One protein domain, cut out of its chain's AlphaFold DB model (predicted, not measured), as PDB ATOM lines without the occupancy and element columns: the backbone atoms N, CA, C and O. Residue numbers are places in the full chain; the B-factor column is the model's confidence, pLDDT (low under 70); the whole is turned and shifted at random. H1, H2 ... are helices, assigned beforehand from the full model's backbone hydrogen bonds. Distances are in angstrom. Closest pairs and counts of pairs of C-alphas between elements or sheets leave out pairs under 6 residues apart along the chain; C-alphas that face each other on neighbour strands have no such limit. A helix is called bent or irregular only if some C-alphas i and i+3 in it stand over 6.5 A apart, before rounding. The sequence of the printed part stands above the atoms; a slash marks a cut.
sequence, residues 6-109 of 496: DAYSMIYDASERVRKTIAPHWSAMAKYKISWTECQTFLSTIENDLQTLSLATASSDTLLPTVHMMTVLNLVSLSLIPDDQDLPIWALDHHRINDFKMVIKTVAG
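This is residues 6 to 109 of the 496 residues of an uncharacterized protein of Dendrothele bispora (strain CBS 962.96) (UniProt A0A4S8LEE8). What shape do these coordinates make? H4 runs through the middle of a compact helical body: H3, bent into an L, crosses it with the arm H3b at residues 66 to 70, near one end of H4, and the irregular H5 comes near it at residues 78 to 79, near the other end, while H1 meets both arms of H3 and is apart from H5. One arm of H3, H3b, packs on both H1 and H4, while the short H2 lies near H4 and the other arm, H3a. What is it made of? The printed part has 104 residues with five named helices, in the order H1 H2 H3 H4 H5, and no named strand: the class is all helix. It is compact, with a radius of gyration of the C-alphas of 13.4 A and spans of 40 by 28 by 18 A.

What does the first helix meet? H1, residues 6 to 22, touches two arms of H3, residues 36 to 59, which by its hydrogen bonds was assigned as one helix but is bent, with C-alphas 45 and 48 8.2 A apart. Its residues 11 to 18 alone touch H3b, residues 48 to 59, at a steep tilt of 54 degrees, opposite ways, and the closest C-alphas, of Ala 14 and Asp 49, are 5.0 A apart. H1 and H3a, residues 36 to 45, touch only at their ends, the closest C-alphas being those of Thr 21 and Phe 42 at 7.1 A. How do the arms and H4 stand? H3a and H3b are about perpendicular at 88 degrees. H4, residues 65 to 80, touches H3b with residues 66 to 70 alone, at a steep tilt of 64 degrees, the closest C-alphas being those of Thr 57 and Val 67 at 5.3 A. H1, H3a and H4 form an up and down bundle, each running against the one before it in the chain. Where are H2 and H5? H2, residues 26 to 29, is close to but not clearly touching H4, with the C-alphas of Met 29 and Val 76 closest at 6.7 A. H5, residues 94 to 108, only just touches H4, with 3 pairs of C-alphas within 8 A, Ser 79 and Lys 105 closest at 6.5 A; it is apart from H1. Are the helix backbones complete? Every O i to N i+4 pair is within hydrogen-bond range in H1, H3b and H4, against 4 of 6 in H3a and 7 of 11 in H5; H2 is too short for such a pair.

Where does the first helix run? H1 begins at C-alpha 6 (181.048, 163.720, 155.025) and is 24.1 A long. How long are the others? H3a measures 14.5 A, H3b 16.4 A and H4 23.2 A. Where does the last helix end? H5, 18.1 A long, ends at C-alpha 108 (158.968, 132.929, 145.481), and is irregular: C-alphas 99 and 102 are 7.4 A apart.

How large is it? The two C-alphas farthest apart, those of Asp 6 and Gly 109, are 42.0 A apart, and the printed part has no cut. Which link is long? That from H4 to H5, residues 81 to 93. Where is confidence low? The mean pLDDT of the printed part is 72.3, and 37 residues are under 70, among them residues 57 to 69 and 92 to 109.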
ATOM      1  N   ASP A   6     180.530 164.748 154.116       69.44
ATOM      2  CA  ASP A   6     181.048 163.720 155.025       69.44
ATOM      3  C   ASP A   6     180.129 162.489 155.080       69.44
ATOM      4  O   ASP A   6     180.607 161.355 155.061       69.44
ATOM      5  N   ALA A   7     178.804 162.693 155.071       67.19
ATOM      6  CA  ALA A   7     177.833 161.602 155.016       67.19
ATOM      7  C   ALA A   7     177.895 160.852 153.674       67.19
ATOM      8  O   ALA A   7     177.868 159.623 153.669       67.19
ATOM      9  N   TYR A   8     178.051 161.556 152.545       67.94
ATOM     10  CA  TYR A   8     178.277 160.910 151.248       67.94
ATOM     11  C   TYR A   8     179.583 160.101 151.215       67.94
ATOM     12  O   TYR A   8     179.572 158.981 150.706       67.94
ATOM     13  N   SER A   9     180.680 160.611 151.792       68.56
ATOM     14  CA  SER A   9     181.938 159.854 151.906       68.56
ATOM     15  C   SER A   9     181.754 158.599 152.762       68.56
ATOM     16  O   SER A   9     182.109 157.508 152.335       68.56
ATOM     17  N   MET A  10     181.111 158.725 153.928       75.94
ATOM     18  CA  MET A  10     180.818 157.603 154.822       75.94
ATOM     19  C   MET A  10     179.974 156.513 154.136       75.94
ATOM     20  O   MET A  10     180.288 155.330 154.259       75.94
ATOM     21  N   ILE A  11     178.937 156.899 153.382       72.31
ATOM     22  CA  ILE A  11     178.083 155.975 152.615       72.31
ATOM     23  C   ILE A  11     178.872 155.302 151.485       72.31
ATOM     24  O   ILE A  11     178.697 154.105 151.247       72.31
ATOM     25  N   TYR A  12     179.758 156.034 150.803       74.50
ATOM     26  CA  TYR A  12     180.633 155.480 149.769       74.50
ATOM     27  C   TYR A  12     181.619 154.459 150.354       74.50
ATOM     28  O   TYR A  12     181.692 153.329 149.871       74.50
ATOM     29  N   ASP A  13     182.310 154.810 151.439       74.38
ATOM     30  CA  ASP A  13     183.291 153.943 152.097       74.38
ATOM     31  C   ASP A  13     182.641 152.681 152.694       74.38
ATOM     32  O   ASP A  13     183.209 151.590 152.603       74.38
ATOM     33  N   ALA A  14     181.430 152.801 153.248       76.50
ATOM     34  CA  ALA A  14     180.621 151.663 153.682       76.50
ATOM     35  C   ALA A  14     180.192 150.783 152.493       76.50
ATOM     36  O   ALA A  14     180.360 149.565 152.539       76.50
ATOM     37  N   SER A  15     179.731 151.378 151.385       73.06
ATOM     38  CA  SER A  15     179.368 150.643 150.158       73.06
ATOM     39  C   SER A  15     180.567 149.882 149.572       73.06
ATOM     40  O   SER A  15     180.439 148.731 149.152       73.06
ATOM     41  N   GLU A  16     181.759 150.483 149.595       76.00
ATOM     42  CA  GLU A  16     183.020 149.853 149.187       76.00
ATOM     43  C   GLU A  16     183.414 148.670 150.083       76.00
ATOM     44  O   GLU A  16     183.846 147.638 149.560       76.00
ATOM     45  N   ARG A  17     183.270 148.783 151.413       79.56
ATOM     46  CA  ARG A  17     183.528 147.677 152.356       79.56
ATOM     47  C   ARG A  17     182.543 146.529 152.148       79.56
ATOM     48  O   ARG A  17     182.972 145.398 151.921       79.56
ATOM     49  N   VAL A  18     181.246 146.830 152.106       77.38
ATOM     50  CA  VAL A  18     180.179 145.851 151.851       77.38
ATOM     51  C   VAL A  18     180.404 145.129 150.517       77.38
ATOM     52  O   VAL A  18     180.331 143.900 150.472       77.38
ATOM     53  N   ARG A  19     180.778 145.842 149.439       75.81
ATOM     54  CA  ARG A  19     181.062 145.210 148.136       75.81
ATOM     55  C   ARG A  19     182.265 144.270 148.207       75.81
ATOM     56  O   ARG A  19     182.200 143.177 147.651       75.81
ATOM     57  N   LYS A  20     183.349 144.668 148.884       76.00
ATOM     58  CA  LYS A  20     184.568 143.848 149.028       76.00
ATOM     59  C   LYS A  20     184.314 142.566 149.820       76.00
ATOM     60  O   LYS A  20     184.827 141.524 149.428       76.00
ATOM     61  N   THR A  21     183.498 142.627 150.870       79.44
ATOM     62  CA  THR A  21     183.130 141.451 151.674       79.44
ATOM     63  C   THR A  21     182.142 140.532 150.949       79.44
ATOM     64  O   THR A  21     182.268 139.317 151.048       79.44
ATOM     65  N   ILE A  22     181.179 141.066 150.188       78.75
ATOM     66  CA  ILE A  22     180.145 140.245 149.528       78.75
ATOM     67  C   ILE A  22     180.620 139.639 148.200       78.75
ATOM     68  O   ILE A  22     180.251 138.506 147.892       78.75
ATOM     69  N   ALA A  23     181.448 140.334 147.411       76.25
ATOM     70  CA  ALA A  23     181.833 139.885 146.066       76.25
ATOM     71  C   ALA A  23     182.405 138.445 145.982       76.25
ATOM     72  O   ALA A  23     182.008 137.730 145.060       76.25
ATOM     73  N   PRO A  24     183.249 137.957 146.922       78.00
ATOM     74  CA  PRO A  24     183.720 136.566 146.917       78.00
ATOM     75  C   PRO A  24     182.604 135.526 147.103       78.00
ATOM     76  O   PRO A  24     182.693 134.420 146.570       78.00
ATOM     77  N   HIS A  25     181.546 135.873 147.839       78.69
ATOM     78  CA  HIS A  25     180.451 134.965 148.196       78.69
ATOM     79  C   HIS A  25     179.219 135.116 147.290       78.69
ATOM     80  O   HIS A  25     178.391 134.206 147.227       78.69
ATOM     81  N   TRP A  26     179.107 136.220 146.543       78.44
ATOM     82  CA  TRP A  26     177.928 136.595 145.752       78.44
ATOM     83  C   TRP A  26     177.387 135.474 144.852       78.44
ATOM     84  O   TRP A  26     176.203 135.144 144.906       78.44
ATOM     85  N   SER A  27     178.260 134.820 144.080       72.44
ATOM     86  CA  SER A  27     177.880 133.728 143.166       72.44
ATOM     87  C   SER A  27     177.360 132.479 143.901       72.44
ATOM     88  O   SER A  27     176.579 131.713 143.337       72.44
ATOM     89  N   ALA A  28     177.752 132.269 145.164       71.44
ATOM     90  CA  ALA A  28     177.227 131.196 146.008       71.44
ATOM     91  C   ALA A  28     175.897 131.591 146.677       71.44
ATOM     92  O   ALA A  28     174.982 130.768 146.726       71.44
ATOM     93  N   MET A  29     175.767 132.851 147.114       74.56
ATOM     94  CA  MET A  29     174.527 133.421 147.659       74.56
ATOM     95  C   MET A  29     173.393 133.397 146.626       74.56
ATOM     96  O   MET A  29     172.374 132.750 146.847       74.56
ATOM     97  N   ALA A  30     173.599 134.022 145.462       70.12
ATOM     98  CA  ALA A  30     172.591 134.153 144.407       70.12
ATOM     99  C   ALA A  30     172.166 132.811 143.776       70.12
ATOM    100  O   ALA A  30     171.122 132.726 143.134       70.12
ATOM    101  N   LYS A  31     172.969 131.750 143.954       74.75
ATOM    102  CA  LYS A  31     172.687 130.388 143.463       74.75
ATOM    103  C   LYS A  31     172.251 129.430 144.580       74.75
ATOM    104  O   LYS A  31     172.193 128.226 144.337       74.75
ATOM    105  N   TYR A  32     171.974 129.948 145.783       74.19
ATOM    106  CA  TYR A  32     171.533 129.197 146.969       74.19
ATOM    107  C   TYR A  32     172.456 128.020 147.342       74.19
ATOM    108  O   TYR A  32     172.010 126.987 147.836       74.19
ATOM    109  N   LYS A  33     173.762 128.170 147.080       78.62
ATOM    110  CA  LYS A  33     174.799 127.156 147.355       78.62
ATOM    111  C   LYS A  33     175.473 127.325 148.715       78.62
ATOM    112  O   LYS A  33     176.275 126.479 149.095       78.62
ATOM    113  N   ILE A  34     175.176 128.422 149.402       82.69
ATOM    114  CA  ILE A  34     175.727 128.795 150.703       82.69
ATOM    115  C   ILE A  34     174.641 128.660 151.772       82.69
ATOM    116  O   ILE A  34     173.471 128.929 151.501       82.69
ATOM    117  N   SER A  35     175.005 128.241 152.984       86.81
ATOM    118  CA  SER A  35     174.040 128.200 154.092       86.81
ATOM    119  C   SER A  35     173.767 129.603 154.643       86.81
ATOM    120  O   SER A  35     174.627 130.483 154.559       86.81
ATOM    121  N   TRP A  36     172.603 129.827 155.264       87.44
ATOM    122  CA  TRP A  36     172.357 131.093 155.963       87.44
ATOM    123  C   TRP A  36     173.371 131.341 157.086       87.44
ATOM    124  O   TRP A  36     173.866 132.453 157.205       87.44
ATOM    125  N   THR A  37     173.749 130.316 157.852       88.12
ATOM    126  CA  THR A  37     174.744 130.437 158.931       88.12
ATOM    127  C   THR A  37     176.099 130.929 158.409       88.12
ATOM    128  O   THR A  37     176.708 131.835 158.975       88.12
ATOM    129  N   GLU A  38     176.563 130.371 157.291       87.94
ATOM    130  CA  GLU A  38     177.789 130.802 156.611       87.94
ATOM    131  C   GLU A  38     177.648 132.220 156.030       87.94
ATOM    132  O   GLU A  38     178.561 133.035 156.158       87.94
ATOM    133  N   CYS A  39     176.472 132.559 155.491       86.94
ATOM    134  CA  CYS A  39     176.146 133.904 155.022       86.94
ATOM    135  C   CYS A  39     176.194 134.947 156.157       86.94
ATOM    136  O   CYS A  39     176.877 135.966 156.055       86.94
ATOM    137  N   GLN A  40     175.551 134.654 157.286       88.06
ATOM    138  CA  GLN A  40     175.557 135.463 158.504       88.06
ATOM    139  C   GLN A  40     176.976 135.642 159.078       88.06
ATOM    140  O   GLN A  40     177.290 136.694 159.640       88.06
ATOM    141  N   THR A  41     177.861 134.656 158.885       89.56
ATOM    142  CA  THR A  41     179.246 134.701 159.380       89.56
ATOM    143  C   THR A  41     180.056 135.828 158.728       89.56
ATOM    144  O   THR A  41     180.775 136.519 159.440       89.56
ATOM    145  N   PHE A  42     179.915 136.094 157.420       87.69
ATOM    146  CA  PHE A  42     180.567 137.265 156.806       87.69
ATOM    147  C   PHE A  42     179.713 138.537 156.860       87.69
ATOM    148  O   PHE A  42     180.275 139.618 157.025       87.69
ATOM    149  N   LEU A  43     178.377 138.449 156.792       89.00
ATOM    150  CA  LEU A  43     177.513 139.637 156.877       89.00
ATOM    151  C   LEU A  43     177.604 140.335 158.246       89.00
ATOM    152  O   LEU A  43     177.531 141.558 158.305       89.00
ATOM    153  N   SER A  44     177.859 139.598 159.333       88.81
ATOM    154  CA  SER A  44     178.116 140.200 160.654       88.81
ATOM    155  C   SER A  44     179.414 141.024 160.709       88.81
ATOM    156  O   SER A  44     179.469 142.022 161.425       88.81
ATOM    157  N   THR A  45     180.433 140.710 159.892       91.44
ATOM    158  CA  THR A  45     181.689 141.499 159.835       91.44
ATOM    159  C   THR A  45     181.507 142.907 159.256       91.44
ATOM    160  O   THR A  45     182.348 143.776 159.476       91.44
ATOM    161  N   ILE A  46     180.405 143.133 158.537       89.25
ATOM    162  CA  ILE A  46     180.027 144.400 157.896       89.25
ATOM    163  C   ILE A  46     178.676 144.927 158.404       89.25
ATOM    164  O   ILE A  46     178.096 145.810 157.781       89.25
ATOM    165  N   GLU A  47     178.159 144.424 159.531       89.94
ATOM    166  CA  GLU A  47     176.822 144.790 160.019       89.94
ATOM    167  C   GLU A  47     176.662 146.305 160.219       89.94
ATOM    168  O   GLU A  47     175.688 146.876 159.738       89.94
ATOM    169  N   ASN A  48     177.634 146.985 160.834       88.00
ATOM    170  CA  ASN A  48     177.580 148.441 161.024       88.00
ATOM    171  C   ASN A  48     177.538 149.213 159.691       88.00
ATOM    172  O   ASN A  48     176.866 150.242 159.589       88.00
ATOM    173  N   ASP A  49     178.216 148.710 158.653       84.50
ATOM    174  CA  ASP A  49     178.124 149.284 157.311       84.50
ATOM    175  C   ASP A  49     176.735 149.026 156.722       84.50
ATOM    176  O   ASP A  49     176.088 149.963 156.271       84.50
ATOM    177  N   LEU A  50     176.222 147.794 156.802       86.50
ATOM    178  CA  LEU A  50     174.880 147.444 156.326       86.50
ATOM    179  C   LEU A  50     173.782 148.262 157.027       86.50
ATOM    180  O   LEU A  50     172.877 148.745 156.352       86.50
ATOM    181  N   GLN A  51     173.880 148.497 158.340       86.00
ATOM    182  CA  GLN A  51     172.984 149.397 159.079       86.00
ATOM    183  C   GLN A  51     173.101 150.845 158.571       86.00
ATOM    184  O   GLN A  51     172.084 151.496 158.335       86.00
ATOM    185  N   THR A  52     174.323 151.333 158.323       82.62
ATOM    186  CA  THR A  52     174.574 152.675 157.762       82.62
ATOM    187  C   THR A  52     173.961 152.828 156.366       82.62
ATOM    188  O   THR A  52     173.310 153.834 156.080       82.62
ATOM    189  N   LEU A  53     174.110 151.819 155.504       77.31
ATOM    190  CA  LEU A  53     173.520 151.789 154.164       77.31
ATOM    191  C   LEU A  53     171.987 151.654 154.215       77.31
ATOM    192  O   LEU A  53     171.293 152.299 153.431       77.31
ATOM    193  N   SER A  54     171.438 150.881 155.155       79.25
ATOM    194  CA  SER A  54     169.990 150.757 155.387       79.25
ATOM    195  C   SER A  54     169.375 152.088 155.836       79.25
ATOM    196  O   SER A  54     168.392 152.555 155.262       79.25
ATOM    197  N   LEU A  55     170.018 152.785 156.779       78.06
ATOM    198  CA  LEU A  55     169.589 154.112 157.226       78.06
ATOM    199  C   LEU A  55     169.705 155.160 156.109       78.06
ATOM    200  O   LEU A  55     168.785 155.955 155.915       78.06
ATOM    201  N   ALA A  56     170.797 155.149 155.338       70.50
ATOM    202  CA  ALA A  56     170.978 156.042 154.193       70.50
ATOM    203  C   ALA A  56     169.921 155.817 153.100       70.50
ATOM    204  O   ALA A  56     169.451 156.770 152.489       70.50
ATOM    205  N   THR A  57     169.512 154.569 152.867       66.88
ATOM    206  CA  THR A  57     168.506 154.231 151.846       66.88
ATOM    207  C   THR A  57     167.076 154.492 152.312       66.88
ATOM    208  O   THR A  57     166.259 154.916 151.503       66.88
ATOM    209  N   ALA A  58     166.787 154.359 153.610       67.00
ATOM    210  CA  ALA A  58     165.508 154.756 154.204       67.00
ATOM    211  C   ALA A  58     165.326 156.284 154.356       67.00
ATOM    212  O   ALA A  58     164.199 156.751 154.508       67.00
ATOM    213  N   SER A  59     166.412 157.068 154.336       64.31
ATOM    214  CA  SER A  59     166.391 158.534 154.517       64.31
ATOM    215  C   SER A  59     166.689 159.346 153.249       64.31
ATOM    216  O   SER A  59     166.669 160.578 153.295       64.31
ATOM    217  N   SER A  60     166.956 158.685 152.117       58.50
ATOM    218  CA  SER A  60     167.290 159.356 150.860       58.50
ATOM    219  C   SER A  60     166.067 159.552 149.967       58.50
ATOM    220  O   SER A  60     165.527 158.599 149.411       58.50
ATOM    221  N   ASP A  61     165.712 160.819 149.734       51.50
ATOM    222  CA  ASP A  61     164.729 161.239 148.722       51.50
ATOM    223  C   ASP A  61     165.164 160.870 147.275       51.50
ATOM    224  O   ASP A  61     164.385 160.996 146.330       51.50
ATOM    225  N   THR A  62     166.423 160.451 147.075       50.41
ATOM    226  CA  THR A  62     167.010 160.084 145.777       50.41
ATOM    227  C   THR A  62     167.449 158.617 145.730       50.41
ATOM    228  O   THR A  62     167.925 158.055 146.720       50.41
ATOM    229  N   LEU A  63     167.350 158.004 144.543       53.66
ATOM    230  CA  LEU A  63     167.861 156.655 144.272       53.66
ATOM    231  C   LEU A  63     169.397 156.642 144.296       53.66
ATOM    232  O   LEU A  63     170.057 156.826 143.275       53.66
ATOM    233  N   LEU A  64     169.971 156.410 145.475       57.28
ATOM    234  CA  LEU A  64     171.392 156.099 145.614       57.28
ATOM    235  C   LEU A  64     171.670 154.693 145.042       57.28
ATOM    236  O   LEU A  64     170.837 153.803 145.223       57.28
ATOM    237  N   PRO A  65     172.854 154.421 144.458       55.62
ATOM    238  CA  PRO A  65     173.263 153.058 144.077       55.62
ATOM    239  C   PRO A  65     173.183 152.059 145.246       55.62
ATOM    240  O   PRO A  65     172.894 150.877 145.064       55.62
ATOM    241  N   THR A  66     173.357 152.571 146.466       58.34
ATOM    242  CA  THR A  66     173.139 151.878 147.736       58.34
ATOM    243  C   THR A  66     171.733 151.282 147.872       58.34
ATOM    244  O   THR A  66     171.611 150.199 148.436       58.34
ATOM    245  N   VAL A  67     170.684 151.930 147.340       60.25
ATOM    246  CA  VAL A  67     169.299 151.412 147.375       60.25
ATOM    247  C   VAL A  67     169.243 150.083 146.638       60.25
ATOM    248  O   VAL A  67     168.862 149.080 147.229       60.25
ATOM    249  N   HIS A  68     169.714 150.052 145.387       60.75
ATOM    250  CA  HIS A  68     169.769 148.829 144.591       60.75
ATOM    251  C   HIS A  68     170.568 147.739 145.320       60.75
ATOM    252  O   HIS A  68     170.051 146.648 145.542       60.75
ATOM    253  N   MET A  69     171.783 148.061 145.777       66.94
ATOM    254  CA  MET A  69     172.659 147.121 146.482       66.94
ATOM    255  C   MET A  69     171.997 146.497 147.724       66.94
ATOM    256  O   MET A  69     172.017 145.276 147.882       66.94
ATOM    257  N   MET A  70     171.371 147.317 148.574       72.06
ATOM    258  CA  MET A  70     170.642 146.837 149.749       72.06
ATOM    259  C   MET A  70     169.399 146.036 149.346       72.06
ATOM    260  O   MET A  70     169.127 145.008 149.959       72.06
ATOM    261  N   THR A  71     168.654 146.434 148.311       67.31
ATOM    262  CA  THR A  71     167.489 145.676 147.828       67.31
ATOM    263  C   THR A  71     167.876 144.273 147.355       67.31
ATOM    264  O   THR A  71     167.256 143.312 147.812       67.31
ATOM    265  N   VAL A  72     168.901 144.110 146.505       67.44
ATOM    266  CA  VAL A  72     169.277 142.760 146.034       67.44
ATOM    267  C   VAL A  72     169.846 141.912 147.177       67.44
ATOM    268  O   VAL A  72     169.494 140.739 147.292       67.44
ATOM    269  N   LEU A  73     170.646 142.500 148.078       75.75
ATOM    270  CA  LEU A  73     171.137 141.794 149.265       75.75
ATOM    271  C   LEU A  73     169.985 141.307 150.155       75.75
ATOM    272  O   LEU A  73     169.954 140.133 150.513       75.75
ATOM    273  N   ASN A  74     169.009 142.167 150.455       75.38
ATOM    274  CA  ASN A  74     167.846 141.798 151.263       75.38
ATOM    275  C   ASN A  74     167.021 140.674 150.615       75.38
ATOM    276  O   ASN A  74     166.600 139.762 151.319       75.38
ATOM    277  N   LEU A  75     166.828 140.685 149.290       70.06
ATOM    278  CA  LEU A  75     166.111 139.621 148.566       70.06
ATOM    279  C   LEU A  75     166.844 138.269 148.615       70.06
ATOM    280  O   LEU A  75     166.215 137.228 148.829       70.06
ATOM    281  N   VAL A  76     168.170 138.279 148.455       70.75
ATOM    282  CA  VAL A  76     169.008 137.072 148.543       70.75
ATOM    283  C   VAL A  76     169.127 136.574 149.992       70.75
ATOM    284  O   VAL A  76     169.116 135.371 150.231       70.75
ATOM    285  N   SER A  77     169.147 137.462 150.990       77.56
ATOM    286  CA  SER A  77     169.062 137.059 152.400       77.56
ATOM    287  C   SER A  77     167.679 136.499 152.755       77.56
ATOM    288  O   SER A  77     167.609 135.418 153.328       77.56
ATOM    289  N   LEU A  78     166.574 137.142 152.358       73.25
ATOM    290  CA  LEU A  78     165.192 136.678 152.598       73.25
ATOM    291  C   LEU A  78     164.935 135.237 152.136       73.25
ATOM    292  O   LEU A  78     164.149 134.517 152.751       73.25
ATOM    293  N   SER A  79     165.591 134.828 151.053       70.31
ATOM    294  CA  SER A  79     165.492 133.485 150.476       70.31
ATOM    295  C   SER A  79     166.432 132.464 151.137       70.31
ATOM    296  O   SER A  79     166.134 131.272 151.095       70.31
ATOM    297  N   LEU A  80     167.501 132.909 151.809       76.12
ATOM    298  CA  LEU A  80     168.427 132.064 152.577       76.12
ATOM    299  C   LEU A  80     168.013 131.877 154.050       76.12
ATOM    300  O   LEU A  80     168.093 130.758 154.554       76.12
ATOM    301  N   ILE A  81     167.585 132.938 154.753       81.62
ATOM    302  CA  ILE A  81     167.300 132.900 156.205       81.62
ATOM    303  C   ILE A  81     166.178 131.883 156.501       81.62
ATOM    304  O   ILE A  81     165.105 132.024 155.910       81.62
ATOM    305  N   PRO A  82     166.343 130.917 157.429       79.38
ATOM    306  CA  PRO A  82     165.295 129.976 157.848       79.38
ATOM    307  C   PRO A  82     163.980 130.642 158.278       79.38
ATOM    308  O   PRO A  82     163.969 131.805 158.682       79.38
ATOM    309  N   ASP A  83     162.862 129.924 158.168       71.38
ATOM    310  CA  ASP A  83     161.507 130.446 158.442       71.38
ATOM    311  C   ASP A  83     161.290 130.829 159.916       71.38
ATOM    312  O   ASP A  83     160.517 131.732 160.214       71.38
ATOM    313  N   ASP A  84     162.009 130.162 160.817       74.25
ATOM    314  CA  ASP A  84     161.971 130.282 162.276       74.25
ATOM    315  C   ASP A  84     162.895 131.370 162.855       74.25
ATOM    316  O   ASP A  84     162.910 131.579 164.067       74.25
ATOM    317  N   GLN A  85     163.665 132.062 162.011       76.25
ATOM    318  CA  GLN A  85     164.569 133.142 162.425       76.25
ATOM    319  C   GLN A  85     164.046 134.515 162.001       76.25
ATOM    320  O   GLN A  85     163.440 134.654 160.938       76.25
ATOM    321  N   ASP A  86     164.351 135.553 162.775       74.56
ATOM    322  CA  ASP A  86     164.059 136.936 162.395       74.56
ATOM    323  C   ASP A  86     164.960 137.436 161.251       74.56
ATOM    324  O   ASP A  86     166.015 136.872 160.942       74.56
ATOM    325  N   LEU A  87     164.542 138.521 160.601       73.56
ATOM    326  CA  LEU A  87     165.405 139.308 159.721       73.56
ATOM    327  C   LEU A  87     166.515 140.024 160.515       73.56
ATOM    328  O   LEU A  87     166.255 140.525 161.610       73.56
ATOM    329  N   PRO A  88     167.735 140.153 159.955       80.62
ATOM    330  CA  PRO A  88     168.782 140.982 160.546       80.62
ATOM    331  C   PRO A  88     168.341 142.441 160.728       80.62
ATOM    332  O   PRO A  88     167.619 142.981 159.894       80.62
ATOM    333  N   ILE A  89     168.850 143.110 161.764       78.56
ATOM    334  CA  ILE A  89     168.486 144.500 162.110       78.56
ATOM    335  C   ILE A  89     168.876 145.491 160.996       78.56
ATOM    336  O   ILE A  89     168.216 146.508 160.787       78.56
ATOM    337  N   TRP A  90     169.924 145.184 160.226       81.31
ATOM    338  CA  TRP A  90     170.312 145.968 159.052       81.31
ATOM    339  C   TRP A  90     169.395 145.781 157.836       81.31
ATOM    340  O   TRP A  90     169.491 146.567 156.890       81.31
ATOM    341  N   ALA A  91     168.516 144.774 157.815       76.69
ATOM    342  CA  ALA A  91     167.641 144.555 156.673       76.69
ATOM    343  C   ALA A  91     166.649 145.722 156.514       76.69
ATOM    344  O   ALA A  91     166.112 146.266 157.486       76.69
ATOM    345  N   LEU A  92     166.437 146.146 155.266       69.44
ATOM    346  CA  LEU A  92     165.606 147.312 154.965       69.44
ATOM    347  C   LEU A  92     164.146 146.988 155.303       69.44
ATOM    348  O   LEU A  92     163.659 145.916 154.954       69.44
ATOM    349  N   ASP A  93     163.467 147.892 156.016       63.50
ATOM    350  CA  ASP A  93     162.117 147.668 156.560       63.50
ATOM    351  C   ASP A  93     161.985 146.385 157.430       63.50
ATOM    352  O   ASP A  93     160.886 145.840 157.540       63.50
ATOM    353  N   HIS A  94     163.051 145.882 158.085       62.78
ATOM    354  CA  HIS A  94     163.026 144.578 158.786       62.78
ATOM    355  C   HIS A  94     161.822 144.383 159.726       62.78
ATOM    356  O   HIS A  94     161.150 143.359 159.624       62.78
ATOM    357  N   HIS A  95     161.472 145.386 160.546       60.41
ATOM    358  CA  HIS A  95     160.285 145.372 161.421       60.41
ATOM    359  C   HIS A  95     158.963 145.065 160.694       60.41
ATOM    360  O   HIS A  95     158.031 144.559 161.304       60.41
ATOM    361  N   ARG A  96     158.859 145.429 159.411       59.03
ATOM    362  CA  ARG A  96     157.659 145.276 158.577       59.03
ATOM    363  C   ARG A  96     157.741 144.025 157.712       59.03
ATOM    364  O   ARG A  96     156.734 143.361 157.513       59.03
ATOM    365  N   ILE A  97     158.922 143.706 157.180       61.50
ATOM    366  CA  ILE A  97     159.106 142.561 156.280       61.50
ATOM    367  C   ILE A  97     159.087 141.231 157.049       61.50
ATOM    368  O   ILE A  97     158.684 140.225 156.470       61.50
ATOM    369  N   ASN A  98     159.442 141.206 158.341       65.50
ATOM    370  CA  ASN A  98     159.482 139.973 159.141       65.50
ATOM    371  C   ASN A  98     158.122 139.249 159.150       65.50
ATOM    372  O   ASN A  98     158.046 138.079 158.778       65.50
ATOM    373  N   ASP A  99     157.038 139.980 159.425       61.19
ATOM    374  CA  ASP A  99     155.658 139.469 159.419       61.19
ATOM    375  C   ASP A  99     155.223 138.918 158.045       61.19
ATOM    376  O   ASP A  99     154.416 137.991 157.953       61.19
ATOM    377  N   PHE A 100     155.778 139.457 156.952       54.44
ATOM    378  CA  PHE A 100     155.471 139.042 155.578       54.44
ATOM    379  C   PHE A 100     156.478 138.049 154.984       54.44
ATOM    380  O   PHE A 100     156.273 137.570 153.866       54.44
ATOM    381  N   LYS A 101     157.540 137.683 155.710       63.03
ATOM    382  CA  LYS A 101     158.629 136.817 155.229       63.03
ATOM    383  C   LYS A 101     158.123 135.474 154.699       63.03
ATOM    384  O   LYS A 101     158.513 135.061 153.607       63.03
ATOM    385  N   MET A 102     157.191 134.841 155.414       58.16
ATOM    386  CA  MET A 102     156.548 133.588 154.991       58.16
ATOM    387  C   MET A 102     155.756 133.741 153.682       58.16
ATOM    388  O   MET A 102     155.751 132.838 152.844       58.16
ATOM    389  N   VAL A 103     155.118 134.895 153.470       55.94
ATOM    390  CA  VAL A 103     154.366 135.202 152.241       55.94
ATOM    391  C   VAL A 103     155.325 135.444 151.074       55.94
ATOM    392  O   VAL A 103     155.140 134.883 150.000       55.94
ATOM    393  N   ILE A 104     156.398 136.210 151.290       57.84
ATOM    394  CA  ILE A 104     157.433 136.465 150.274       57.84
ATOM    395  C   ILE A 104     158.080 135.147 149.828       57.84
ATOM    396  O   ILE A 104     158.189 134.887 148.629       57.84
ATOM    397  N   LYS A 105     158.439 134.277 150.779       59.69
ATOM    398  CA  LYS A 105     159.004 132.954 150.493       59.69
ATOM    399  C   LYS A 105     158.045 132.023 149.762       59.69
ATOM    400  O   LYS A 105     158.463 131.365 148.818       59.69
ATOM    401  N   THR A 106     156.775 131.959 150.161       50.75
ATOM    402  CA  THR A 106     155.796 131.085 149.487       50.75
ATOM    403  C   THR A 106     155.452 131.576 148.080       50.75
ATOM    404  O   THR A 106     155.313 130.751 147.178       50.75
ATOM    405  N   VAL A 107     155.427 132.893 147.841       50.44
ATOM    406  CA  VAL A 107     155.275 133.476 146.493       50.44
ATOM    407  C   VAL A 107     156.513 133.227 145.615       50.44
ATOM    408  O   VAL A 107     156.366 132.905 144.437       50.44
ATOM    409  N   ALA A 108     157.724 133.290 146.176       52.09
ATOM    410  CA  ALA A 108     158.968 132.929 145.481       52.09
ATOM    411  C   ALA A 108     159.205 131.401 145.365       52.09
ATOM    412  O   ALA A 108     160.099 130.955 144.645       52.09
ATOM    413  N   GLY A 109     158.412 130.578 146.058       42.00
ATOM    414  CA  GLY A 109     158.772 129.209 146.461       42.00
ATOM    415  C   GLY A 109     158.899 128.148 145.360       42.00
ATOM    416  O   GLY A 109     159.278 127.018 145.651       42.00
TER     417      GLY A 109